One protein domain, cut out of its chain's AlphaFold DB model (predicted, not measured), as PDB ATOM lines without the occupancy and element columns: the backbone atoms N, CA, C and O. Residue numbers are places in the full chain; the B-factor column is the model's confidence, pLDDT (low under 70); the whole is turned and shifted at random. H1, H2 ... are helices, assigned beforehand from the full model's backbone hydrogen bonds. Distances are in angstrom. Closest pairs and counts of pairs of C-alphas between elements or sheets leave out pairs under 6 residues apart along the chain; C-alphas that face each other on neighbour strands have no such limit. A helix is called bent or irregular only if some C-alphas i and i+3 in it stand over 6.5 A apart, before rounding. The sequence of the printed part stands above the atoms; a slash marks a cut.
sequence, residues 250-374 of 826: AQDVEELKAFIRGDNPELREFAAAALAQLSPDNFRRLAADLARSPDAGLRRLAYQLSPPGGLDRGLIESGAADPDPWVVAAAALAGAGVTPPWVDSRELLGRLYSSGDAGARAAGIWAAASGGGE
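AT A GLANCE: This is residues 250 to 374 of the 826 residues of the protein "Cyclic nucleotide-binding domain-containing protein" of Chloroflexi bacterium (UniProt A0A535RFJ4). The model is a chain wound in stacked helical turns, a short solenoid: H2, H4, H6 and H8 stand side by side in one row and run the same way, while H1, H3, H5 and H7 run back against them in a second, looser row. The printed part has 125 residues with eight named helices, H1 to H8 in chain order, and no named strand; the class is all helix. The whole is compact, with a radius of gyration of the C-alphas of 14.2 A and spans of 45 by 30 by 23 A.

IN THESE COORDINATES: The longest helix, H2, spans residues 265 to 278, 19.8 A, from C-alpha 265 at (31.029, -36.392, 23.863). H1 is residues 250 to 260, H3 280 to 290, H4 296 to 305, H5 313 to 320, H6 325 to 336 with 16.5 A, H7 345 to 353, and H8 358 to 369 with 16.8 A, ending at C-alpha 369 (39.255, -32.958, 47.594). H3 is irregular: C-alphas 285 and 288 are 7.0 A apart.

HOW THE PARTS SIT: H2, H3 and H4 form an up-and-down bundle, each running against the one before. H2 touches H4 at a shallow tilt of 11 degrees; their closest C-alphas, Glu 269 and Leu 298, are 6.0 A apart. H1 and H2 are a hairpin, closest at C-alphas Ile 260 and Arg 268, 4.2 A. The hub, H6, touches H4, H5, H7 and H8; its closest C-alphas to H4 are Val 327 and Arg 300, 4.4 A. H3 and H5 are close but not clearly touching. Every O i to N i+4 pair is within hydrogen-bond range in H1, H2 and H4 to H8; in H3, 5 of 7.

THE WHOLE: The C-alphas farthest apart, Gln 251 and Gly 356, are 46.7 A apart. The printed part has no cut and no long link. Residues 266 and 308 to 309 have pLDDT under 70.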
ATOM      1  N   ALA A 250      11.434 -23.769  29.208       76.38
ATOM      2  CA  ALA A 250      11.138 -25.162  28.859       76.38
ATOM      3  C   ALA A 250      11.836 -25.597  27.555       76.38
ATOM      4  O   ALA A 250      12.261 -26.742  27.439       76.38
ATOM      5  N   GLN A 251      12.004 -24.672  26.606       72.75
ATOM      6  CA  GLN A 251      12.714 -24.922  25.356       72.75
ATOM      7  C   GLN A 251      14.223 -25.104  25.580       72.75
ATOM      8  O   GLN A 251      14.795 -26.042  25.036       72.75
ATOM      9  N   ASP A 252      14.841 -24.277  26.430       72.00
ATOM     10  CA  ASP A 252      16.275 -24.382  26.748       72.00
ATOM     11  C   ASP A 252      16.588 -25.712  27.459       72.00
ATOM     12  O   ASP A 252      17.608 -26.349  27.201       72.00
ATOM     13  N   VAL A 253      15.680 -26.173  28.330       81.00
ATOM     14  CA  VAL A 253      15.798 -27.474  29.008       81.00
ATOM     15  C   VAL A 253      15.734 -28.633  28.012       81.00
ATOM     16  O   VAL A 253      16.548 -29.552  28.101       81.00
ATOM     17  N   GLU A 254      14.788 -28.620  27.073       82.62
ATOM     18  CA  GLU A 254      14.689 -29.679  26.059       82.62
ATOM     19  C   GLU A 254      15.876 -29.668  25.087       82.62
ATOM     20  O   GLU A 254      16.341 -30.726  24.667       82.62
ATOM     21  N   GLU A 255      16.434 -28.495  24.795       78.19
ATOM     22  CA  GLU A 255      17.631 -28.367  23.965       78.19
ATOM     23  C   GLU A 255      18.881 -28.922  24.670       78.19
ATOM     24  O   GLU A 255      19.627 -29.707  24.080       78.19
ATOM     25  N   LEU A 256      19.069 -28.633  25.965       80.94
ATOM     26  CA  LEU A 256      20.122 -29.262  26.775       80.94
ATOM     27  C   LEU A 256      19.971 -30.789  26.808       80.94
ATOM     28  O   LEU A 256      20.956 -31.507  26.637       80.94
ATOM     29  N   LYS A 257      18.744 -31.307  26.950       86.06
ATOM     30  CA  LYS A 257      18.477 -32.754  26.866       86.06
ATOM     31  C   LYS A 257      18.818 -33.332  25.493       86.06
ATOM     32  O   LYS A 257      19.330 -34.448  25.421       86.06
ATOM     33  N   ALA A 258      18.559 -32.597  24.412       83.94
ATOM     34  CA  ALA A 258      18.933 -33.014  23.066       83.94
ATOM     35  C   ALA A 258      20.460 -33.082  22.900       83.94
ATOM     36  O   ALA A 258      20.963 -34.050  22.338       83.94
ATOM     37  N   PHE A 259      21.207 -32.121  23.455       82.00
ATOM     38  CA  PHE A 259      22.673 -32.141  23.435       82.00
ATOM     39  C   PHE A 259      23.275 -33.292  24.239       82.00
ATOM     40  O   PHE A 259      24.231 -33.908  23.776       82.00
ATOM     41  N   ILE A 260      22.679 -33.644  25.381       84.81
ATOM     42  CA  ILE A 260      23.065 -34.827  26.168       84.81
ATOM     43  C   ILE A 260      22.899 -36.124  25.357       84.81
ATOM     44  O   ILE A 260      23.673 -37.062  25.529       84.81
ATOM     45  N   ARG A 261      21.906 -36.183  24.459       84.25
ATOM     46  CA  ARG A 261      21.647 -37.336  23.575       84.25
ATOM     47  C   ARG A 261      22.417 -37.290  22.250       84.25
ATOM     48  O   ARG A 261      22.307 -38.229  21.471       84.25
ATOM     49  N   GLY A 262      23.127 -36.199  21.962       81.31
ATOM     50  CA  GLY A 262      23.828 -35.998  20.695       81.31
ATOM     51  C   GLY A 262      25.157 -36.749  20.606       81.31
ATOM     52  O   GLY A 262      25.663 -37.281  21.589       81.31
ATOM     53  N   ASP A 263      25.779 -36.741  19.428       74.75
ATOM     54  CA  ASP A 263      26.968 -37.564  19.168       74.75
ATOM     55  C   ASP A 263      28.282 -36.985  19.715       74.75
ATOM     56  O   ASP A 263      29.248 -37.728  19.868       74.75
ATOM     57  N   ASN A 264      28.343 -35.694  20.061       75.44
ATOM     58  CA  ASN A 264      29.583 -35.048  20.509       75.44
ATOM     59  C   ASN A 264      29.818 -35.236  22.029       75.44
ATOM     60  O   ASN A 264      29.100 -34.611  22.809       75.44
ATOM     61  N   PRO A 265      30.823 -36.026  22.458       70.25
ATOM     62  CA  PRO A 265      31.029 -36.392  23.863       70.25
ATOM     63  C   PRO A 265      31.322 -35.197  24.786       70.25
ATOM     64  O   PRO A 265      30.730 -35.095  25.857       70.25
ATOM     65  N   GLU A 266      32.147 -34.238  24.359       66.50
ATOM     66  CA  GLU A 266      32.463 -33.045  25.164       66.50
ATOM     67  C   GLU A 266      31.216 -32.178  25.390       66.50
ATOM     68  O   GLU A 266      30.971 -31.646  26.477       66.50
ATOM     69  N   LEU A 267      30.378 -32.081  24.356       73.56
ATOM     70  CA  LEU A 267      29.134 -31.326  24.410       73.56
ATOM     71  C   LEU A 267      28.088 -32.009  25.304       73.56
ATOM     72  O   LEU A 267      27.316 -31.314  25.965       73.56
ATOM     73  N   ARG A 268      28.075 -33.351  25.350       83.44
ATOM     74  CA  ARG A 268      27.202 -34.129  26.242       83.44
ATOM     75  C   ARG A 268      27.524 -33.864  27.707       83.44
ATOM     76  O   ARG A 268      26.613 -33.564  28.477       83.44
ATOM     77  N   GLU A 269      28.802 -33.951  28.086       80.25
ATOM     78  CA  GLU A 269      29.244 -33.707  29.465       80.25
ATOM     79  C   GLU A 269      28.928 -32.277  29.912       80.25
ATOM     80  O   GLU A 269      28.363 -32.070  30.989       80.25
ATOM     81  N   PHE A 270      29.216 -31.289  29.058       77.12
ATOM     82  CA  PHE A 270      28.877 -29.898  29.340       77.12
ATOM     83  C   PHE A 270      27.366 -29.705  29.506       77.12
ATOM     84  O   PHE A 270      26.928 -29.082  30.472       77.12
ATOM     85  N   ALA A 271      26.555 -30.242  28.588       82.31
ATOM     86  CA  ALA A 271      25.103 -30.096  28.637       82.31
ATOM     87  C   ALA A 271      24.497 -30.771  29.877       82.31
ATOM     88  O   ALA A 271      23.578 -30.219  30.483       82.31
ATOM     89  N   ALA A 272      25.039 -31.916  30.301       84.56
ATOM     90  CA  ALA A 272      24.647 -32.586  31.537       84.56
ATOM     91  C   ALA A 272      24.994 -31.747  32.777       84.56
ATOM     92  O   ALA A 272      24.135 -31.549  33.637       84.56
ATOM     93  N   ALA A 273      26.212 -31.197  32.847       81.50
ATOM     94  CA  ALA A 273      26.626 -30.321  33.942       81.50
ATOM     95  C   ALA A 273      25.804 -29.018  33.994       81.50
ATOM     96  O   ALA A 273      25.345 -28.613  35.063       81.50
ATOM     97  N   ALA A 274      25.549 -28.404  32.837       79.06
ATOM     98  CA  ALA A 274      24.701 -27.223  32.715       79.06
ATOM     99  C   ALA A 274      23.259 -27.516  33.148       79.06
ATOM    100  O   ALA A 274      22.666 -26.724  33.876       79.06
ATOM    101  N   LEU A 275      22.698 -28.668  32.765       85.88
ATOM    102  CA  LEU A 275      21.355 -29.063  33.184       85.88
ATOM    103  C   LEU A 275      21.273 -29.289  34.700       85.88
ATOM    104  O   LEU A 275      20.290 -28.869  35.310       85.88
ATOM    105  N   ALA A 276      22.292 -29.902  35.311       83.69
ATOM    106  CA  ALA A 276      22.348 -30.109  36.758       83.69
ATOM    107  C   ALA A 276      22.331 -28.795  37.545       83.69
ATOM    108  O   ALA A 276      21.643 -28.695  38.559       83.69
ATOM    109  N   GLN A 277      23.049 -27.782  37.056       79.38
ATOM    110  CA  GLN A 277      23.125 -26.469  37.693       79.38
ATOM    111  C   GLN A 277      21.876 -25.614  37.427       79.38
ATOM    112  O   GLN A 277      21.322 -25.028  38.354       79.38
ATOM    113  N   LEU A 278      21.397 -25.563  36.179       79.38
ATOM    114  CA  LEU A 278      20.299 -24.679  35.760       79.38
ATOM    115  C   LEU A 278      18.905 -25.256  36.053       79.38
ATOM    116  O   LEU A 278      17.947 -24.505  36.246       79.38
ATOM    117  N   SER A 279      18.754 -26.584  36.057       85.12
ATOM    118  CA  SER A 279      17.482 -27.261  36.328       85.12
ATOM    119  C   SER A 279      17.672 -28.575  37.107       85.12
ATOM    120  O   SER A 279      17.489 -29.666  36.548       85.12
ATOM    121  N   PRO A 280      17.969 -28.493  38.421       83.88
ATOM    122  CA  PRO A 280      18.250 -29.660  39.262       83.88
ATOM    123  C   PRO A 280      17.144 -30.723  39.246       83.88
ATOM    124  O   PRO A 280      17.434 -31.916  39.237       83.88
ATOM    125  N   ASP A 281      15.871 -30.316  39.181       84.19
ATOM    126  CA  ASP A 281      14.733 -31.245  39.130       84.19
ATOM    127  C   ASP A 281      14.682 -32.049  37.824       84.19
ATOM    128  O   ASP A 281      14.386 -33.246  37.835       84.19
ATOM    129  N   ASN A 282      14.976 -31.411  36.685       85.88
ATOM    130  CA  ASN A 282      15.046 -32.107  35.400       85.88
ATOM    131  C   ASN A 282      16.264 -33.028  35.348       85.88
ATOM    132  O   ASN A 282      16.149 -34.149  34.854       85.88
ATOM    133  N   PHE A 283      17.398 -32.587  35.896       88.00
ATOM    134  CA  PHE A 283      18.580 -33.427  36.017       88.00
ATOM    135  C   PHE A 283      18.321 -34.644  36.910       88.00
ATOM    136  O   PHE A 283      18.646 -35.757  36.517       88.00
ATOM    137  N   ARG A 284      17.637 -34.477  38.051       85.25
ATOM    138  CA  ARG A 284      17.258 -35.580  38.953       85.25
ATOM    139  C   ARG A 284      16.452 -36.668  38.241       85.25
ATOM    140  O   ARG A 284      16.680 -37.846  38.480       85.25
ATOM    141  N   ARG A 285      15.534 -36.286  37.345       86.75
ATOM    142  CA  ARG A 285      14.752 -37.245  36.540       86.75
ATOM    143  C   ARG A 285      15.604 -37.996  35.515       86.75
ATOM    144  O   ARG A 285      15.270 -39.123  35.181       86.75
ATOM    145  N   LEU A 286      16.679 -37.378  35.027       88.06
ATOM    146  CA  LEU A 286      17.622 -37.962  34.067       88.06
ATOM    147  C   LEU A 286      18.772 -38.728  34.728       88.06
ATOM    148  O   LEU A 286      19.386 -39.560  34.071       88.06
ATOM    149  N   ALA A 287      19.068 -38.476  36.003       86.69
ATOM    150  CA  ALA A 287      20.246 -39.009  36.685       86.69
ATOM    151  C   ALA A 287      20.325 -40.545  36.623       86.69
ATOM    152  O   ALA A 287      21.397 -41.089  36.373       86.69
ATOM    153  N   ALA A 288      19.194 -41.244  36.762       86.62
ATOM    154  CA  ALA A 288      19.145 -42.704  36.654       86.62
ATOM    155  C   ALA A 288      19.459 -43.223  35.239       86.62
ATOM    156  O   ALA A 288      20.074 -44.279  35.096       86.62
ATOM    157  N   ASP A 289      19.061 -42.493  34.196       88.25
ATOM    158  CA  ASP A 289      19.361 -42.851  32.805       88.25
ATOM    159  C   ASP A 289      20.826 -42.549  32.475       88.25
ATOM    160  O   ASP A 289      21.509 -43.360  31.852       88.25
ATOM    161  N   LEU A 290      21.341 -41.415  32.963       89.69
ATOM    162  CA  LEU A 290      22.743 -41.030  32.804       89.69
ATOM    163  C   LEU A 290      23.689 -41.998  33.518       89.69
ATOM    164  O   LEU A 290      24.721 -42.349  32.956       89.69
ATOM    165  N   ALA A 291      23.312 -42.491  34.700       87.44
ATOM    166  CA  ALA A 291      24.065 -43.501  35.442       87.44
ATOM    167  C   ALA A 291      24.181 -44.845  34.695       87.44
ATOM    168  O   ALA A 291      25.101 -45.610  34.963       87.44
ATOM    169  N   ARG A 292      23.293 -45.124  33.728       89.00
ATOM    170  CA  ARG A 292      23.330 -46.329  32.874       89.00
ATOM    171  C   ARG A 292      23.877 -46.061  31.469       89.00
ATOM    172  O   ARG A 292      23.839 -46.945  30.615       89.00
ATOM    173  N   SER A 293      24.361 -44.848  31.213       89.38
ATOM    174  CA  SER A 293      24.908 -44.464  29.914       89.38
ATOM    175  C   SER A 293      26.152 -45.294  29.561       89.38
ATOM    176  O   SER A 293      26.968 -45.574  30.445       89.38
ATOM    177  N   PRO A 294      26.380 -45.636  28.277       85.75
ATOM    178  CA  PRO A 294      27.649 -46.231  27.847       85.75
ATOM    179  C   PRO A 294      28.845 -45.288  28.075       85.75
ATOM    180  O   PRO A 294      29.978 -45.744  28.211       85.75
ATOM    181  N   ASP A 295      28.596 -43.981  28.166       87.00
ATOM    182  CA  ASP A 295      29.605 -42.946  28.373       87.00
ATOM    183  C   ASP A 295      29.969 -42.792  29.859       87.00
ATOM    184  O   ASP A 295      29.127 -42.418  30.683       87.00
ATOM    185  N   ALA A 296      31.230 -43.063  30.204       87.19
ATOM    186  CA  ALA A 296      31.714 -43.000  31.581       87.19
ATOM    187  C   ALA A 296      31.694 -41.578  32.164       87.19
ATOM    188  O   ALA A 296      31.424 -41.406  33.355       87.19
ATOM    189  N   GLY A 297      31.895 -40.547  31.334       86.06
ATOM    190  CA  GLY A 297      31.827 -39.150  31.762       86.06
ATOM    191  C   GLY A 297      30.423 -38.769  32.229       86.06
ATOM    192  O   GLY A 297      30.255 -38.173  33.297       86.06
ATOM    193  N   LEU A 298      29.399 -39.208  31.490       89.06
ATOM    194  CA  LEU A 298      27.994 -39.014  31.862       89.06
ATOM    195  C   LEU A 298      27.604 -39.805  33.113       89.06
ATOM    196  O   LEU A 298      26.920 -39.250  33.976       89.06
ATOM    197  N   ARG A 299      28.072 -41.055  33.251       92.62
ATOM    198  CA  ARG A 299      27.860 -41.834  34.482       92.62
ATOM    199  C   ARG A 299      28.457 -41.111  35.685       92.62
ATOM    200  O   ARG A 299      27.758 -40.885  36.668       92.62
ATOM    201  N   ARG A 300      29.710 -40.649  35.589       90.19
ATOM    202  CA  ARG A 300      30.379 -39.877  36.650       90.19
ATOM    203  C   ARG A 300      29.577 -38.633  37.037       90.19
ATOM    204  O   ARG A 300      29.353 -38.406  38.225       90.19
ATOM    205  N   LEU A 301      29.135 -37.837  36.058       88.25
ATOM    206  CA  LEU A 301      28.352 -36.620  36.307       88.25
ATOM    207  C   LEU A 301      27.001 -36.920  36.968       88.25
ATOM    208  O   LEU A 301      26.572 -36.147  37.823       88.25
ATOM    209  N   ALA A 302      26.358 -38.041  36.621       90.44
ATOM    210  CA  ALA A 302      25.117 -38.476  37.256       90.44
ATOM    211  C   ALA A 302      25.292 -38.651  38.771       90.44
ATOM    212  O   ALA A 302      24.497 -38.120  39.543       90.44
ATOM    213  N   TYR A 303      26.362 -39.328  39.200       90.19
ATOM    214  CA  TYR A 303      26.667 -39.506  40.622       90.19
ATOM    215  C   TYR A 303      27.161 -38.218  41.287       90.19
ATOM    216  O   TYR A 303      26.742 -37.898  42.394       90.19
ATOM    217  N   GLN A 304      28.020 -37.453  40.611       87.56
ATOM    218  CA  GLN A 304      28.649 -36.260  41.180       87.56
ATOM    219  C   GLN A 304      27.670 -35.096  41.395       87.56
ATOM    220  O   GLN A 304      27.812 -34.353  42.364       87.56
ATOM    221  N   LEU A 305      26.732 -34.888  40.468       86.62
ATOM    222  CA  LEU A 305      25.879 -33.696  40.436       86.62
ATOM    223  C   LEU A 305      24.427 -33.969  40.850       86.62
ATOM    224  O   LEU A 305      23.629 -33.033  40.919       86.62
ATOM    225  N   SER A 306      24.057 -35.226  41.118       85.12
ATOM    226  CA  SER A 306      22.704 -35.536  41.577       85.12
ATOM    227  C   SER A 306      22.448 -34.929  42.966       85.12
ATOM    228  O   SER A 306      23.281 -35.073  43.864       85.12
ATOM    229  N   PRO A 307      21.279 -34.303  43.195       76.00
ATOM    230  CA  PRO A 307      20.927 -33.778  44.508       76.00
ATOM    231  C   PRO A 307      20.802 -34.897  45.565       76.00
ATOM    232  O   PRO A 307      20.565 -36.059  45.204       76.00
ATOM    233  N   PRO A 308      20.895 -34.570  46.871       69.94
ATOM    234  CA  PRO A 308      20.717 -35.534  47.958       69.94
ATOM    235  C   PRO A 308      19.375 -36.272  47.845       69.94
ATOM    236  O   PRO A 308      18.320 -35.656  47.686       69.94
ATOM    237  N   GLY A 309      19.411 -37.608  47.883       67.62
ATOM    238  CA  GLY A 309      18.233 -38.461  47.670       67.62
ATOM    239  C   GLY A 309      17.745 -38.529  46.214       67.62
ATOM    240  O   GLY A 309      16.634 -38.993  45.959       67.62
ATOM    241  N   GLY A 310      18.516 -38.017  45.250       71.44
ATOM    242  CA  GLY A 310      18.236 -38.122  43.815       71.44
ATOM    243  C   GLY A 310      18.584 -39.474  43.197       71.44
ATOM    244  O   GLY A 310      18.044 -39.803  42.145       71.44
ATOM    245  N   LEU A 311      19.416 -40.263  43.875       82.06
ATOM    246  CA  LEU A 311      19.817 -41.605  43.467       82.06
ATOM    247  C   LEU A 311      19.361 -42.618  44.513       82.06
ATOM    248  O   LEU A 311      19.429 -42.353  45.716       82.06
ATOM    249  N   ASP A 312      18.891 -43.768  44.041       84.75
ATOM    250  CA  ASP A 312      18.585 -44.898  44.905       84.75
ATOM    251  C   ASP A 312      19.867 -45.653  45.291       84.75
ATOM    252  O   ASP A 312      20.945 -45.484  44.712       84.75
ATOM    253  N   ARG A 313      19.751 -46.500  46.315       83.50
ATOM    254  CA  ARG A 313      20.883 -47.283  46.811       83.50
ATOM    255  C   ARG A 313      21.391 -48.292  45.774       83.50
ATOM    256  O   ARG A 313      22.596 -48.487  45.674       83.50
ATOM    257  N   GLY A 314      20.496 -48.875  44.974       84.94
ATOM    258  CA  GLY A 314      20.862 -49.850  43.944       84.94
ATOM    259  C   GLY A 314      21.733 -49.253  42.836       84.94
ATOM    260  O   GLY A 314      22.691 -49.884  42.398       84.94
ATOM    261  N   LEU A 315      21.466 -48.013  42.415       86.56
ATOM    262  CA  LEU A 315      22.301 -47.295  41.452       86.56
ATOM    263  C   LEU A 315      23.663 -46.937  42.038       86.56
ATOM    264  O   LEU A 315      24.651 -46.987  41.310       86.56
ATOM    265  N   ILE A 316      23.739 -46.587  43.324       88.00
ATOM    266  CA  ILE A 316      25.017 -46.310  44.000       88.00
ATOM    267  C   ILE A 316      25.867 -47.584  44.072       88.00
ATOM    268  O   ILE A 316      27.038 -47.547  43.705       88.00
ATOM    269  N   GLU A 317      25.272 -48.716  44.453       89.19
ATOM    270  CA  GLU A 317      25.946 -50.022  44.479       89.19
ATOM    271  C   GLU A 317      26.374 -50.468  43.068       89.19
ATOM    272  O   GLU A 317      27.482 -50.970  42.885       89.19
ATOM    273  N   SER A 318      25.556 -50.201  42.042       88.94
ATOM    274  CA  SER A 318      25.929 -50.432  40.640       88.94
ATOM    275  C   SER A 318      27.106 -49.559  40.196       88.94
ATOM    276  O   SER A 318      27.985 -50.046  39.491       88.94
ATOM    277  N   GLY A 319      27.135 -48.284  40.590       88.06
ATOM    278  CA  GLY A 319      28.227 -47.364  40.261       88.06
ATOM    279  C   GLY A 319      29.520 -47.694  41.007       88.06
ATOM    280  O   GLY A 319      30.610 -47.503  40.480       88.06
ATOM    281  N   ALA A 320      29.413 -48.257  42.210       88.38
ATOM    282  CA  ALA A 320      30.552 -48.762  42.969       88.38
ATOM    283  C   ALA A 320      31.227 -49.986  42.321       88.38
ATOM    284  O   ALA A 320      32.395 -50.253  42.599       88.38
ATOM    285  N   ALA A 321      30.508 -50.707  41.457       90.00
ATOM    286  CA  ALA A 321      31.016 -51.827  40.669       90.00
ATOM    287  C   ALA A 321      31.386 -51.437  39.220       90.00
ATOM    288  O   ALA A 321      31.628 -52.320  38.394       90.00
ATOM    289  N   ASP A 322      31.409 -50.141  38.891       93.50
ATOM    290  CA  ASP A 322      31.720 -49.664  37.541       93.50
ATOM    291  C   ASP A 322      33.179 -49.980  37.151       93.50
ATOM    292  O   ASP A 322      34.076 -49.905  37.996       93.50
ATOM    293  N   PRO A 323      33.457 -50.313  35.877       91.56
ATOM    294  CA  PRO A 323      34.827 -50.502  35.408       91.56
ATOM    295  C   PRO A 323      35.679 -49.223  35.449       91.56
ATOM    296  O   PRO A 323      36.904 -49.329  35.471       91.56
ATOM    297  N   ASP A 324      35.074 -48.027  35.432       92.75
ATOM    298  CA  ASP A 324      35.803 -46.757  35.481       92.75
ATOM    299  C   ASP A 324      36.005 -46.274  36.935       92.75
ATOM    300  O   ASP A 324      35.030 -45.936  37.621       92.75
ATOM    301  N   PRO A 325      37.260 -46.137  37.413       92.38
ATOM    302  CA  PRO A 325      37.542 -45.693  38.777       92.38
ATOM    303  C   PRO A 325      36.978 -44.309  39.136       92.38
ATOM    304  O   PRO A 325      36.709 -44.043  40.309       92.38
ATOM    305  N   TRP A 326      36.784 -43.417  38.161       91.88
ATOM    306  CA  TRP A 326      36.194 -42.095  38.392       91.88
ATOM    307  C   TRP A 326      34.693 -42.167  38.654       91.88
ATOM    308  O   TRP A 326      34.175 -41.384  39.453       91.88
ATOM    309  N   VAL A 327      34.000 -43.107  38.008       93.62
ATOM    310  CA  VAL A 327      32.583 -43.383  38.273       93.62
ATOM    311  C   VAL A 327      32.443 -44.004  39.658       93.62
ATOM    312  O   VAL A 327      31.625 -43.535  40.449       93.62
ATOM    313  N   VAL A 328      33.310 -44.961  39.992       93.69
ATOM    314  CA  VAL A 328      33.370 -45.596  41.316       93.69
ATOM    315  C   VAL A 328      33.592 -44.557  42.424       93.69
ATOM    316  O   VAL A 328      32.865 -44.538  43.420       93.69
ATOM    317  N   ALA A 329      34.536 -43.629  42.237       91.75
ATOM    318  CA  ALA A 329      34.784 -42.536  43.177       91.75
ATOM    319  C   ALA A 329      33.571 -41.598  43.330       91.75
ATOM    320  O   ALA A 329      33.221 -41.210  44.447       91.75
ATOM    321  N   ALA A 330      32.910 -41.244  42.222       91.31
ATOM    322  CA  ALA A 330      31.729 -40.384  42.241       91.31
ATOM    323  C   ALA A 330      30.527 -41.065  42.919       91.31
ATOM    324  O   ALA A 330      29.829 -40.427  43.707       91.31
ATOM    325  N   ALA A 331      30.316 -42.361  42.677       91.50
ATOM    326  CA  ALA A 331      29.276 -43.152  43.327       91.50
ATOM    327  C   ALA A 331      29.516 -43.266  44.840       91.50
ATOM    328  O   ALA A 331      28.592 -43.067  45.629       91.50
ATOM    329  N   ALA A 332      30.763 -43.497  45.264       90.50
ATOM    330  CA  ALA A 332      31.115 -43.543  46.680       90.50
ATOM    331  C   ALA A 332      30.898 -42.193  47.388       90.50
ATOM    332  O   ALA A 332      30.387 -42.174  48.513       90.50
ATOM    333  N   LEU A 333      31.214 -41.068  46.730       88.94
ATOM    334  CA  LEU A 333      30.886 -39.722  47.220       88.94
ATOM    335  C   LEU A 333      29.374 -39.512  47.355       88.94
ATOM    336  O   LEU A 333      28.915 -39.042  48.395       88.94
ATOM    337  N   ALA A 334      28.603 -39.893  46.333       88.31
ATOM    338  CA  ALA A 334      27.146 -39.806  46.367       88.31
ATOM    339  C   ALA A 334      26.571 -40.633  47.528       88.31
ATOM    340  O   ALA A 334      25.753 -40.127  48.294       88.31
ATOM    341  N   GLY A 335      27.066 -41.862  47.719       85.94
ATOM    342  CA  GLY A 335      26.691 -42.752  48.822       85.94
ATOM    343  C   GLY A 335      26.985 -42.189  50.213       85.94
ATOM    344  O   GLY A 335      26.188 -42.391  51.129       85.94
ATOM    345  N   ALA A 336      28.061 -41.412  50.368       83.75
ATOM    346  CA  ALA A 336      28.383 -40.749  51.631       83.75
ATOM    347  C   ALA A 336      27.387 -39.623  51.976       83.75
ATOM    348  O   ALA A 336      27.207 -39.302  53.150       83.75
ATOM    349  N   GLY A 337      26.738 -39.036  50.963       77.75
ATOM    350  CA  GLY A 337      25.737 -37.977  51.112       77.75
ATOM    351  C   GLY A 337      24.293 -38.464  51.295       77.75
ATOM    352  O   GLY A 337      23.410 -37.642  51.550       77.75
ATOM    353  N   VAL A 338      24.016 -39.767  51.164       80.56
ATOM    354  CA  VAL A 338      22.675 -40.342  51.395       80.56
ATOM    355  C   VAL A 338      22.387 -40.443  52.899       80.56
ATOM    356  O   VAL A 338      23.296 -40.508  53.718       80.56
ATOM    357  N   THR A 339      21.108 -40.422  53.291       76.38
ATOM    358  CA  THR A 339      20.683 -40.612  54.689       76.38
ATOM    359  C   THR A 339      19.813 -41.874  54.815       76.38
ATOM    360  O   THR A 339      18.717 -41.886  54.250       76.38
ATOM    361  N   PRO A 340      20.249 -42.920  55.552       79.00
ATOM    362  CA  PRO A 340      21.559 -43.053  56.201       79.00
ATOM    363  C   PRO A 340      22.712 -43.209  55.182       79.00
ATOM    364  O   PRO A 340      22.465 -43.700  54.078       79.00
ATOM    365  N   PRO A 341      23.954 -42.816  55.535       81.75
ATOM    366  CA  PRO A 341      25.109 -42.942  54.645       81.75
ATOM    367  C   PRO A 341      25.380 -44.392  54.252       81.75
ATOM    368  O   PRO A 341      25.199 -45.311  55.055       81.75
ATOM    369  N   TRP A 342      25.857 -44.597  53.028       84.69
ATOM    370  CA  TRP A 342      26.296 -45.912  52.580       84.69
ATOM    371  C   TRP A 342      27.610 -46.299  53.279       84.69
ATOM    372  O   TRP A 342      28.603 -45.575  53.208       84.69
ATOM    373  N   VAL A 343      27.593 -47.424  54.001       76.44
ATOM    374  CA  VAL A 343      28.670 -47.837  54.921       76.44
ATOM    375  C   VAL A 343      30.002 -48.049  54.195       76.44
ATOM    376  O   VAL A 343      31.048 -47.649  54.709       76.44
ATOM    377  N   ASP A 344      29.960 -48.568  52.968       84.88
ATOM    378  CA  ASP A 344      31.160 -48.954  52.217       84.88
ATOM    379  C   ASP A 344      31.831 -47.772  51.490       84.88
ATOM    380  O   ASP A 344      32.952 -47.903  50.996       84.88
ATOM    381  N   SER A 345      31.199 -46.587  51.460       85.38
ATOM    382  CA  SER A 345      31.714 -45.397  50.762       85.38
ATOM    383  C   SER A 345      33.152 -45.050  51.155       85.38
ATOM    384  O   SER A 345      33.987 -44.780  50.294       85.38
ATOM    385  N   ARG A 346      33.466 -45.039  52.457       85.50
ATOM    386  CA  ARG A 346      34.801 -44.641  52.937       85.50
ATOM    387  C   ARG A 346      35.854 -45.707  52.635       85.50
ATOM    388  O   ARG A 346      36.964 -45.361  52.237       85.50
ATOM    389  N   GLU A 347      35.508 -46.977  52.819       89.00
ATOM    390  CA  GLU A 347      36.408 -48.100  52.547       89.00
ATOM    391  C   GLU A 347      36.776 -48.154  51.061       89.00
ATOM    392  O   GLU A 347      37.948 -48.268  50.704       89.00
ATOM    393  N   LEU A 348      35.783 -47.981  50.191       90.12
ATOM    394  CA  LEU A 348      35.965 -48.006  48.749       90.12
ATOM    395  C   LEU A 348      36.867 -46.860  48.255       90.12
ATOM    396  O   LEU A 348      37.769 -47.099  47.450       90.12
ATOM    397  N   LEU A 349      36.712 -45.643  48.789       90.81
ATOM    398  CA  LEU A 349      37.621 -44.529  48.480       90.81
ATOM    399  C   LEU A 349      39.059 -44.799  48.957       90.81
ATOM    400  O   LEU A 349      40.008 -44.489  48.236       90.81
ATOM    401  N   GLY A 350      39.228 -45.433  50.122       90.56
ATOM    402  CA  GLY A 350      40.541 -45.869  50.612       90.56
ATOM    403  C   GLY A 350      41.193 -46.932  49.717       90.56
ATOM    404  O   GLY A 350      42.396 -46.875  49.453       90.56
ATOM    405  N   ARG A 351      40.401 -47.868  49.177       92.19
ATOM    406  CA  ARG A 351      40.868 -48.871  48.200       92.19
ATOM    407  C   ARG A 351      41.284 -48.245  46.871       92.19
ATOM    408  O   ARG A 351      42.278 -48.673  46.294       92.19
ATOM    409  N   LEU A 352      40.558 -47.232  46.394       92.81
ATOM    410  CA  LEU A 352      40.951 -46.480  45.199       92.81
ATOM    411  C   LEU A 352      42.282 -45.753  45.414       92.81
ATOM    412  O   LEU A 352      43.181 -45.875  44.585       92.81
ATOM    413  N   TYR A 353      42.432 -45.060  46.547       92.62
ATOM    414  CA  TYR A 353      43.660 -44.343  46.904       92.62
ATOM    415  C   TYR A 353      44.892 -45.259  46.980       92.62
ATOM    416  O   TYR A 353      45.963 -44.898  46.503       92.62
ATOM    417  N   SER A 354      44.732 -46.464  47.528       92.12
ATOM    418  CA  SER A 354      45.809 -47.454  47.692       92.12
ATOM    419  C   SER A 354      45.983 -48.411  46.501       92.12
ATOM    420  O   SER A 354      46.762 -49.361  46.575       92.12
ATOM    421  N   SER A 355      45.280 -48.177  45.389       93.25
ATOM    422  CA  SER A 355      45.306 -49.058  44.219       93.25
ATOM    423  C   SER A 355      46.654 -49.047  43.485       93.25
ATOM    424  O   SER A 355      47.306 -48.013  43.323       93.25
ATOM    425  N   GLY A 356      47.040 -50.204  42.938       90.56
ATOM    426  CA  GLY A 356      48.164 -50.299  42.001       90.56
ATOM    427  C   GLY A 356      47.910 -49.547  40.688       90.56
ATOM    428  O   GLY A 356      48.855 -49.038  40.082       90.56
ATOM    429  N   ASP A 357      46.644 -49.397  40.280       93.38
ATOM    430  CA  ASP A 357      46.284 -48.582  39.123       93.38
ATOM    431  C   ASP A 357      46.314 -47.090  39.464       93.38
ATOM    432  O   ASP A 357      45.633 -46.598  40.365       93.38
ATOM    433  N   ALA A 358      47.080 -46.339  38.687       92.00
ATOM    434  CA  ALA A 358      47.246 -44.918  38.916       92.00
ATOM    435  C   ALA A 358      46.025 -44.075  38.487       92.00
ATOM    436  O   ALA A 358      45.895 -42.936  38.928       92.00
ATOM    437  N   GLY A 359      45.120 -44.601  37.647       90.12
ATOM    438  CA  GLY A 359      43.824 -43.958  37.390       90.12
ATOM    439  C   GLY A 359      42.926 -43.986  38.629       90.12
ATOM    440  O   GLY A 359      42.380 -42.956  39.022       90.12
ATOM    441  N   ALA A 360      42.863 -45.135  39.299       93.06
ATOM    442  CA  ALA A 360      42.155 -45.320  40.559       93.06
ATOM    443  C   ALA A 360      42.712 -44.445  41.689       93.06
ATOM    444  O   ALA A 360      41.928 -43.788  42.377       93.06
ATOM    445  N   ARG A 361      44.042 -44.339  41.825       95.25
ATOM    446  CA  ARG A 361      44.644 -43.421  42.810       95.25
ATOM    447  C   ARG A 361      44.241 -41.969  42.562       95.25
ATOM    448  O   ARG A 361      43.803 -41.290  43.487       95.25
ATOM    449  N   ALA A 362      44.316 -41.511  41.309       92.75
ATOM    450  CA  ALA A 362      43.892 -40.163  40.925       92.75
ATOM    451  C   ALA A 362      42.410 -39.900  41.253       92.75
ATOM    452  O   ALA A 362      42.084 -38.854  41.813       92.75
ATOM    453  N   ALA A 363      41.526 -40.866  40.980       92.38
ATOM    454  CA  ALA A 363      40.109 -40.775  41.326       92.38
ATOM    455  C   ALA A 363      39.879 -40.707  42.851       92.38
ATOM    456  O   ALA A 363      39.071 -39.902  43.319       92.38
ATOM    457  N   GLY A 364      40.634 -41.479  43.641       92.44
ATOM    458  CA  GLY A 364      40.608 -41.409  45.106       92.44
ATOM    459  C   GLY A 364      41.041 -40.040  45.650       92.44
ATOM    460  O   GLY A 364      40.386 -39.480  46.528       92.44
ATOM    461  N   ILE A 365      42.095 -39.445  45.081       92.06
ATOM    462  CA  ILE A 365      42.583 -38.102  45.453       92.06
ATOM    463  C   ILE A 365      41.562 -37.020  45.090       92.06
ATOM    464  O   ILE A 365      41.282 -36.120  45.888       92.06
ATOM    465  N   TRP A 366      40.970 -37.119  43.900       92.50
ATOM    466  CA  TRP A 366      39.892 -36.233  43.475       92.50
ATOM    467  C   TRP A 366      38.698 -36.287  44.438       92.50
ATOM    468  O   TRP A 366      38.130 -35.239  44.780       92.50
ATOM    469  N   ALA A 367      38.341 -37.487  44.908       89.81
ATOM    470  CA  ALA A 367      37.272 -37.671  45.878       89.81
ATOM    471  C   ALA A 367      37.613 -37.051  47.238       89.81
ATOM    472  O   ALA A 367      36.774 -36.343  47.802       89.81
ATOM    473  N   ALA A 368      38.862 -37.189  47.700       87.62
ATOM    474  CA  ALA A 368      39.347 -36.553  48.928       87.62
ATOM    475  C   ALA A 368      39.180 -35.029  48.899       87.62
ATOM    476  O   ALA A 368      38.708 -34.426  49.866       87.62
ATOM    477  N   ALA A 369      39.476 -34.394  47.763       86.56
ATOM    478  CA  ALA A 369      39.255 -32.958  47.594       86.56
ATOM    479  C   ALA A 369      37.779 -32.555  47.454       86.56
ATOM    480  O   ALA A 369      37.447 -31.388  47.665       86.56
ATOM    481  N   SER A 370      36.900 -33.497  47.115       84.00
ATOM    482  CA  SER A 370      35.454 -33.287  46.967       84.00
ATOM    483  C   SER A 370      34.662 -33.609  48.244       84.00
ATOM    484  O   SER A 370      33.436 -33.577  48.227       84.00
ATOM    485  N   GLY A 371      35.348 -33.889  49.359       77.38
ATOM    486  CA  GLY A 371      34.736 -34.155  50.666       77.38
ATOM    487  C   GLY A 371      34.638 -35.636  51.051       77.38
ATOM    488  O   GLY A 371      34.151 -35.933  52.139       77.38
ATOM    489  N   GLY A 372      35.122 -36.557  50.211       70.31
ATOM    490  CA  GLY A 372      35.175 -37.990  50.510       70.31
ATOM    491  C   GLY A 372      36.596 -38.477  50.752       70.31
ATOM    492  O   GLY A 372      37.339 -38.673  49.804       70.31
ATOM    493  N   GLY A 373      36.965 -38.721  52.007       77.94
ATOM    494  CA  GLY A 373      38.301 -39.200  52.380       77.94
ATOM    495  C   GLY A 373      39.127 -38.150  53.119       77.94
ATOM    496  O   GLY A 373      38.596 -37.151  53.610       77.94
ATOM    497  N   GLU A 374      40.431 -38.393  53.240       84.12
ATOM    498  CA  GLU A 374      41.329 -37.564  54.048       84.12
ATOM    499  C   GLU A 374      42.090 -36.546  53.198       84.12
ATOM    500  O   GLU A 374      42.682 -36.872  52.172       84.12
TER     501      GLU A 374